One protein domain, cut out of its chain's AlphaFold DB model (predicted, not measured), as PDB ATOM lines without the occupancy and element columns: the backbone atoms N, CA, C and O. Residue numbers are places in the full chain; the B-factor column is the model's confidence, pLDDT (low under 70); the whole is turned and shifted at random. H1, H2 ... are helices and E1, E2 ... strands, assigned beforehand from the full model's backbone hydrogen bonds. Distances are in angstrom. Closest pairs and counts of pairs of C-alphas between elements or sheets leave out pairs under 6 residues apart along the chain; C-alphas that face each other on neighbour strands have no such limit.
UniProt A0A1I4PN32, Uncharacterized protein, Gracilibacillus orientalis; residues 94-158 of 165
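Overview. This is residues 94 to 158 of the 165 residues of an uncharacterized protein of Gracilibacillus orientalis (UniProt A0A1I4PN32). Two helices meet near their ends as an L: long H1, and shorter H2 set about perpendicular to it. Strand E1 folds back from the far end of H2 to H1, and residues 94 to 113, with no named element, run past both to the start of H1. The printed part has 65 residues, mostly helix, in the order H1, H2, E1. It is compact, with radius of gyration of the C-alphas 11.7 A and spans of 31 by 22 by 16 A.

Along the chain. Begin at Glu 94; residues 94 to 95 pair antiparallel with residues 155 to 156 of E1, residues 155 to 157. Find C-alpha 114 at (168.442, 163.212, 188.367); from there H1, residues 114 to 134, runs 30.5 A. H2, residues 138 to 151, runs 20.0 A. E1 ends at C-alpha 157, (176.099, 171.793, 212.944).

Arrangement. H1 touches H2 with residues 126 to 134 alone, at 83 degrees; the closest C-alphas, of Gln 131 and Ala 141, are 5.1 A apart. E1 pairs with no named strand; its closest C-alpha to H1 is that of Val 157, 5.1 A from that of Val 130. In H1 and H2 every O i to N i+4 pair is within hydrogen-bond range.

Size, cuts and confidence. The farthest C-alphas, of Glu 94 and Lys 112, are 33.4 A apart. Both links are tight, the printed part has no cut, and no printed residue is under 70 in pLDDT.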
ATOM      1  N   GLU A  94     181.334 174.881 213.464       88.12
ATOM      2  CA  GLU A  94     180.921 176.075 212.735       88.12
ATOM      3  C   GLU A  94     181.312 175.932 211.267       88.12
ATOM      4  O   GLU A  94     182.493 175.910 210.926       88.12
ATOM      5  N   ILE A  95     180.308 175.838 210.394       88.50
ATOM      6  CA  ILE A  95     180.509 175.767 208.946       88.50
ATOM      7  C   ILE A  95     179.966 177.020 208.265       88.50
ATOM      8  O   ILE A  95     178.938 177.578 208.657       88.50
ATOM      9  N   ILE A  96     180.640 177.441 207.199       88.88
ATOM     10  CA  ILE A  96     180.117 178.442 206.269       88.88
ATOM     11  C   ILE A  96     179.387 177.680 205.170       88.88
ATOM     12  O   ILE A  96     179.978 176.835 204.505       88.88
ATOM     13  N   ILE A  97     178.096 177.958 204.993       88.69
ATOM     14  CA  ILE A  97     177.291 177.289 203.967       88.69
ATOM     15  C   ILE A  97     177.775 177.758 202.587       88.69
ATOM     16  O   ILE A  97     177.691 178.957 202.309       88.69
ATOM     17  N   PRO A  98     178.224 176.853 201.704       87.06
ATOM     18  CA  PRO A  98     178.666 177.241 200.373       87.06
ATOM     19  C   PRO A  98     177.517 177.768 199.500       87.06
ATOM     20  O   PRO A  98     176.372 177.309 199.583       87.06
ATOM     21  N   ASP A  99     177.834 178.685 198.584       84.94
ATOM     22  CA  ASP A  99     176.854 179.277 197.659       84.94
ATOM     23  C   ASP A  99     176.244 178.267 196.673       84.94
ATOM     24  O   ASP A  99     175.151 178.486 196.136       84.94
ATOM     25  N   ASP A 100     176.919 177.137 196.449       85.19
ATOM     26  CA  ASP A 100     176.475 176.068 195.552       85.19
ATOM     27  C   ASP A 100     175.337 175.205 196.141       85.19
ATOM     28  O   ASP A 100     174.705 174.422 195.420       85.19
ATOM     29  N   ILE A 101     175.019 175.380 197.431       87.94
ATOM     30  CA  ILE A 101     173.899 174.725 198.110       87.94
ATOM     31  C   ILE A 101     172.600 175.456 197.782       87.94
ATOM     32  O   ILE A 101     172.231 176.463 198.387       87.94
ATOM     33  N   ILE A 102     171.877 174.940 196.792       90.62
ATOM     34  CA  ILE A 102     170.643 175.540 196.276       90.62
ATOM     35  C   ILE A 102     169.426 174.868 196.922       90.62
ATOM     36  O   ILE A 102     169.357 173.640 197.006       90.62
ATOM     37  N   SER A 103     168.436 175.662 197.341       89.19
ATOM     38  CA  SER A 103     167.169 175.113 197.828       89.19
ATOM     39  C   SER A 103     166.436 174.364 196.707       89.19
ATOM     40  O   SER A 103     166.437 174.817 195.559       89.19
ATOM     41  N   PRO A 104     165.714 173.265 197.002       89.50
ATOM     42  CA  PRO A 104     164.840 172.614 196.028       89.50
ATOM     43  C   PRO A 104     163.856 173.582 195.358       89.50
ATOM     44  O   PRO A 104     163.482 173.366 194.211       89.50
ATOM     45  N   LEU A 105     163.471 174.665 196.045       87.38
ATOM     46  CA  LEU A 105     162.582 175.705 195.516       87.38
ATOM     47  C   LEU A 105     163.268 176.641 194.509       87.38
ATOM     48  O   LEU A 105     162.602 177.235 193.669       87.38
ATOM     49  N   GLU A 106     164.590 176.773 194.583       86.81
ATOM     50  CA  GLU A 106     165.405 177.615 193.696       86.81
ATOM     51  C   GLU A 106     165.934 176.828 192.481       86.81
ATOM     52  O   GLU A 106     166.467 177.398 191.524       86.81
ATOM     53  N   CYS A 107     165.785 175.501 192.491       88.75
ATOM     54  CA  CYS A 107     166.265 174.630 191.431       88.75
ATOM     55  C   CYS A 107     165.374 174.730 190.183       88.75
ATOM     56  O   CYS A 107     164.206 174.350 190.194       88.75
ATOM     57  N   LYS A 108     165.954 175.172 189.060       92.06
ATOM     58  CA  LYS A 108     165.259 175.284 187.760       92.06
ATOM     59  C   LYS A 108     165.018 173.937 187.067       92.06
ATOM     60  O   LYS A 108     164.334 173.877 186.047       92.06
ATOM     61  N   ASN A 109     165.617 172.860 187.571       90.88
ATOM     62  CA  ASN A 109     165.496 171.541 186.962       90.88
ATOM     63  C   ASN A 109     164.123 170.925 187.245       90.88
ATOM     64  O   ASN A 109     163.539 171.128 188.305       90.88
ATOM     65  N   SER A 110     163.643 170.085 186.323       92.19
ATOM     66  CA  SER A 110     162.408 169.328 186.538       92.19
ATOM     67  C   SER A 110     162.499 168.486 187.824       92.19
ATOM     68  O   SER A 110     163.513 167.800 188.002       92.19
ATOM     69  N   PRO A 111     161.440 168.425 188.659       91.50
ATOM     70  CA  PRO A 111     161.417 167.619 189.885       91.50
ATOM     71  C   PRO A 111     161.734 166.131 189.674       91.50
ATOM     72  O   PRO A 111     162.219 165.444 190.570       91.50
ATOM     73  N   LYS A 112     161.480 165.609 188.466       91.19
ATOM     74  CA  LYS A 112     161.752 164.207 188.114       91.19
ATOM     75  C   LYS A 112     163.197 163.961 187.669       91.19
ATOM     76  O   LYS A 112     163.610 162.809 187.554       91.19
ATOM     77  N   SER A 113     163.964 165.017 187.408       95.56
ATOM     78  CA  SER A 113     165.326 164.906 186.891       95.56
ATOM     79  C   SER A 113     166.307 164.388 187.948       95.56
ATOM     80  O   SER A 113     166.197 164.681 189.140       95.56
ATOM     81  N   LYS A 114     167.336 163.657 187.500       94.75
ATOM     82  CA  LYS A 114     168.442 163.212 188.367       94.75
ATOM     83  C   LYS A 114     169.200 164.400 188.978       94.75
ATOM     84  O   LYS A 114     169.695 164.300 190.095       94.75
ATOM     85  N   ALA A 115     169.278 165.525 188.266       90.44
ATOM     86  CA  ALA A 115     169.894 166.754 188.761       90.44
ATOM     87  C   ALA A 115     169.124 167.340 189.954       90.44
ATOM     88  O   ALA A 115     169.730 167.598 190.990       90.44
ATOM     89  N   PHE A 116     167.795 167.457 189.852       92.88
ATOM     90  CA  PHE A 116     166.954 167.934 190.951       92.88
ATOM     91  C   PHE A 116     167.074 167.043 192.190       92.88
ATOM     92  O   PHE A 116     167.287 167.549 193.285       92.88
ATOM     93  N   LYS A 117     167.023 165.715 192.018       92.50
ATOM     94  CA  LYS A 117     167.165 164.769 193.137       92.50
ATOM     95  C   LYS A 117     168.507 164.898 193.862       92.50
ATOM     96  O   LYS A 117     168.536 164.789 195.081       92.50
ATOM     97  N   ARG A 118     169.603 165.161 193.136       91.12
ATOM     98  CA  ARG A 118     170.923 165.419 193.742       91.12
ATOM     99  C   ARG A 118     170.923 166.696 194.576       91.12
ATOM    100  O   ARG A 118     171.365 166.661 195.714       91.12
ATOM    101  N   VAL A 119     170.364 167.787 194.045       92.38
ATOM    102  CA  VAL A 119     170.216 169.055 194.784       92.38
ATOM    103  C   VAL A 119     169.340 168.864 196.021       92.38
ATOM    104  O   VAL A 119     169.703 169.302 197.105       92.38
ATOM    105  N   GLN A 120     168.220 168.154 195.885       92.81
ATOM    106  CA  GLN A 120     167.317 167.861 196.993       92.81
ATOM    107  C   GLN A 120     167.997 167.042 198.088       92.81
ATOM    108  O   GLN A 120     167.849 167.363 199.264       92.81
ATOM    109  N   HIS A 121     168.739 166.000 197.708       91.81
ATOM    110  CA  HIS A 121     169.491 165.195 198.658       91.81
ATOM    111  C   HIS A 121     170.541 166.045 199.374       91.81
ATOM    112  O   HIS A 121     170.520 166.109 200.599       91.81
ATOM    113  N   ARG A 122     171.362 166.785 198.621       92.25
ATOM    114  CA  ARG A 122     172.389 167.671 199.174       92.25
ATOM    115  C   ARG A 122     171.794 168.679 200.155       92.25
ATOM    116  O   ARG A 122     172.219 168.743 201.296       92.25
ATOM    117  N   TRP A 123     170.731 169.380 199.762       93.25
ATOM    118  CA  TRP A 123     169.995 170.285 200.647       93.25
ATOM    119  C   TRP A 123     169.499 169.586 201.916       93.25
ATOM    120  O   TRP A 123     169.635 170.113 203.017       93.25
ATOM    121  N   SER A 124     168.936 168.383 201.773       93.62
ATOM    122  CA  SER A 124     168.386 167.643 202.905       93.62
ATOM    123  C   SER A 124     169.442 167.278 203.945       93.62
ATOM    124  O   SER A 124     169.142 167.301 205.133       93.62
ATOM    125  N   VAL A 125     170.666 166.990 203.504       92.69
ATOM    126  CA  VAL A 125     171.799 166.656 204.372       92.69
ATOM    127  C   VAL A 125     172.143 167.838 205.278       92.69
ATOM    128  O   VAL A 125     172.185 167.671 206.494       92.69
ATOM    129  N   TYR A 126     172.268 169.044 204.717       92.38
ATOM    130  CA  TYR A 126     172.554 170.235 205.522       92.38
ATOM    131  C   TYR A 126     171.390 170.622 206.444       92.38
ATOM    132  O   TYR A 126     171.601 171.065 207.567       92.38
ATOM    133  N   VAL A 127     170.137 170.473 206.001       93.94
ATOM    134  CA  VAL A 127     168.998 170.787 206.877       93.94
ATOM    135  C   VAL A 127     168.947 169.830 208.067       93.94
ATOM    136  O   VAL A 127     168.677 170.287 209.174       93.94
ATOM    137  N   LYS A 128     169.252 168.539 207.868       92.75
ATOM    138  CA  LYS A 128     169.345 167.567 208.967       92.75
ATOM    139  C   LYS A 128     170.449 167.924 209.953       92.75
ATOM    140  O   LYS A 128     170.172 167.962 211.139       92.75
ATOM    141  N   SER A 129     171.649 168.272 209.486       91.62
ATOM    142  CA  SER A 129     172.752 168.609 210.398       91.62
ATOM    143  C   SER A 129     172.441 169.827 211.283       91.62
ATOM    144  O   SER A 129     172.756 169.831 212.472       91.62
ATOM    145  N   VAL A 130     171.742 170.827 210.738       92.69
ATOM    146  CA  VAL A 130     171.226 171.981 211.497       92.69
ATOM    147  C   VAL A 130     170.092 171.569 212.445       92.69
ATOM    148  O   VAL A 130     169.996 172.080 213.563       92.69
ATOM    149  N   GLN A 131     169.214 170.666 212.004       93.81
ATOM    150  CA  GLN A 131     168.101 170.150 212.798       93.81
ATOM    151  C   GLN A 131     168.596 169.380 214.026       93.81
ATOM    152  O   GLN A 131     168.094 169.605 215.127       93.81
ATOM    153  N   ASP A 132     169.589 168.515 213.833       90.38
ATOM    154  CA  ASP A 132     170.160 167.648 214.859       90.38
ATOM    155  C   ASP A 132     170.909 168.454 215.925       90.38
ATOM    156  O   ASP A 132     170.838 168.109 217.107       90.38
ATOM    157  N   TYR A 133     171.552 169.555 215.519       90.62
ATOM    158  CA  TYR A 133     172.259 170.466 216.417       90.62
ATOM    159  C   TYR A 133     171.302 171.333 217.238       90.62
ATOM    160  O   TYR A 133     171.394 171.406 218.458       90.62
ATOM    161  N   HIS A 134     170.340 171.983 216.580       89.00
ATOM    162  CA  HIS A 134     169.420 172.904 217.253       89.00
ATOM    163  C   HIS A 134     168.180 172.233 217.852       89.00
ATOM    164  O   HIS A 134     167.338 172.946 218.404       89.00
ATOM    165  N   LYS A 135     168.025 170.913 217.683       91.06
ATOM    166  CA  LYS A 135     166.856 170.123 218.108       91.06
ATOM    167  C   LYS A 135     165.521 170.767 217.702       91.06
ATOM    168  O   LYS A 135     164.566 170.796 218.473       91.06
ATOM    169  N   CYS A 136     165.453 171.328 216.493       92.06
ATOM    170  CA  CYS A 136     164.285 172.076 216.017       92.06
ATOM    171  C   CYS A 136     163.497 171.326 214.934       92.06
ATOM    172  O   CYS A 136     163.835 170.214 214.524       92.06
ATOM    173  N   SER A 137     162.399 171.922 214.463       96.44
ATOM    174  CA  SER A 137     161.655 171.349 213.341       96.44
ATOM    175  C   SER A 137     162.426 171.499 212.023       96.44
ATOM    176  O   SER A 137     163.198 172.440 211.830       96.44
ATOM    177  N   TRP A 138     162.146 170.617 211.060       93.06
ATOM    178  CA  TRP A 138     162.697 170.700 209.701       93.06
ATOM    179  C   TRP A 138     162.541 172.092 209.072       93.06
ATOM    180  O   TRP A 138     163.446 172.615 208.422       93.06
ATOM    181  N   PHE A 139     161.368 172.703 209.256       94.44
ATOM    182  CA  PHE A 139     161.053 173.999 208.670       94.44
ATOM    183  C   PHE A 139     161.888 175.122 209.295       94.44
ATOM    184  O   PHE A 139     162.403 175.986 208.583       94.44
ATOM    185  N   GLU A 140     162.081 175.087 210.612       94.00
ATOM    186  CA  GLU A 140     162.933 176.043 211.319       94.00
ATOM    187  C   GLU A 140     164.405 175.864 210.957       94.00
ATOM    188  O   GLU A 140     165.074 176.858 210.681       94.00
ATOM    189  N   ALA A 141     164.894 174.622 210.889       94.75
ATOM    190  CA  ALA A 141     166.252 174.313 210.447       94.75
ATOM    191  C   ALA A 141     166.501 174.829 209.021       94.75
ATOM    192  O   ALA A 141     167.457 175.564 208.774       94.75
ATOM    193  N   SER A 142     165.578 174.555 208.094       94.00
ATOM    194  CA  SER A 142     165.656 175.054 206.719       94.00
ATOM    195  C   SER A 142     165.626 176.583 206.646       94.00
ATOM    196  O   SER A 142     166.303 177.169 205.801       94.00
ATOM    197  N   LYS A 143     164.844 177.246 207.506       94.31
ATOM    198  CA  LYS A 143     164.774 178.710 207.566       94.31
ATOM    199  C   LYS A 143     166.060 179.315 208.129       94.31
ATOM    200  O   LYS A 143     166.530 180.317 207.591       94.31
ATOM    201  N   LYS A 144     166.635 178.711 209.174       93.62
ATOM    202  CA  LYS A 144     167.938 179.097 209.736       93.62
ATOM    203  C   LYS A 144     169.027 178.973 208.676       93.62
ATOM    204  O   LYS A 144     169.712 179.952 208.408       93.62
ATOM    205  N   LEU A 145     169.096 177.837 207.989       92.62
ATOM    206  CA  LEU A 145     170.066 177.609 206.924       92.62
ATOM    207  C   LEU A 145     169.974 178.677 205.820       92.62
ATOM    208  O   LEU A 145     170.983 179.256 205.430       92.62
ATOM    209  N   LEU A 146     168.762 179.017 205.366       92.50
ATOM    210  CA  LEU A 146     168.557 180.087 204.380       92.50
ATOM    211  C   LEU A 146     168.977 181.472 204.888       92.50
ATOM    212  O   LEU A 146     169.450 182.288 204.099       92.50
ATOM    213  N   LYS A 147     168.775 181.761 206.178       92.44
ATOM    214  CA  LYS A 147     169.179 183.030 206.792       92.44
ATOM    215  C   LYS A 147     170.705 183.153 206.816       92.44
ATOM    216  O   LYS A 147     171.232 184.118 206.273       92.44
ATOM    217  N   HIS A 148     171.386 182.141 207.350       90.88
ATOM    218  CA  HIS A 148     172.846 182.101 207.436       90.88
ATOM    219  C   HIS A 148     173.504 182.110 206.052       90.88
ATOM    220  O   HIS A 148     174.465 182.840 205.841       90.88
ATOM    221  N   LYS A 149     172.914 181.421 205.064       90.06
ATOM    222  CA  LYS A 149     173.351 181.496 203.662       90.06
ATOM    223  C   LYS A 149     173.287 182.924 203.102       90.06
ATOM    224  O   LYS A 149     174.217 183.366 202.446       90.06
ATOM    225  N   LYS A 150     172.191 183.656 203.338       89.38
ATOM    226  CA  LYS A 150     172.035 185.038 202.839       89.38
ATOM    227  C   LYS A 150     172.966 186.030 203.530       89.38
ATOM    228  O   LYS A 150     173.376 187.004 202.910       89.38
ATOM    229  N   GLU A 151     173.230 185.807 204.810       91.00
ATOM    230  CA  GLU A 151     174.089 186.662 205.632       91.00
ATOM    231  C   GLU A 151     175.577 186.302 205.488       91.00
ATOM    232  O   GLU A 151     176.427 187.101 205.869       91.00
ATOM    233  N   GLY A 152     175.898 185.125 204.933       87.38
ATOM    234  CA  GLY A 152     177.261 184.592 204.878       87.38
ATOM    235  C   GLY A 152     177.832 184.279 206.264       87.38
ATOM    236  O   GLY A 152     179.048 184.288 206.444       87.38
ATOM    237  N   SER A 153     176.968 184.066 207.261       89.19
ATOM    238  CA  SER A 153     177.366 183.841 208.649       89.19
ATOM    239  C   SER A 153     177.547 182.348 208.937       89.19
ATOM    240  O   SER A 153     176.778 181.528 208.423       89.19
ATOM    241  N   PRO A 154     178.535 181.968 209.769       91.12
ATOM    242  CA  PRO A 154     178.728 180.576 210.149       91.12
ATOM    243  C   PRO A 154     177.496 180.048 210.890       91.12
ATOM    244  O   PRO A 154     176.833 180.783 211.630       91.12
ATOM    245  N   ILE A 155     177.175 178.776 210.668       91.62
ATOM    246  CA  ILE A 155     176.112 178.059 211.372       91.62
ATOM    247  C   ILE A 155     176.708 176.851 212.082       91.62
ATOM    248  O   ILE A 155     177.600 176.187 211.556       91.62
ATOM    249  N   GLN A 156     176.203 176.571 213.279       90.56
ATOM    250  CA  GLN A 156     176.628 175.413 214.048       90.56
ATOM    251  C   GLN A 156     175.865 174.169 213.598       90.56
ATOM    252  O   GLN A 156     174.639 174.185 213.449       90.56
ATOM    253  N   VAL A 157     176.612 173.095 213.366       88.94
ATOM    254  CA  VAL A 157     176.099 171.793 212.944       88.94
ATOM    255  C   VAL A 157     176.762 170.679 213.746       88.94
ATOM    256  O   VAL A 157     177.893 170.813 214.205       88.94
ATOM    257  N   THR A 158     176.067 169.554 213.901       85.38
ATOM    258  CA  THR A 158     176.588 168.392 214.642       85.38
ATOM    259  C   THR A 158     177.711 167.671 213.889       85.38
ATOM    260  O   THR A 158     178.529 166.992 214.497       85.38
TER     261      THR A 158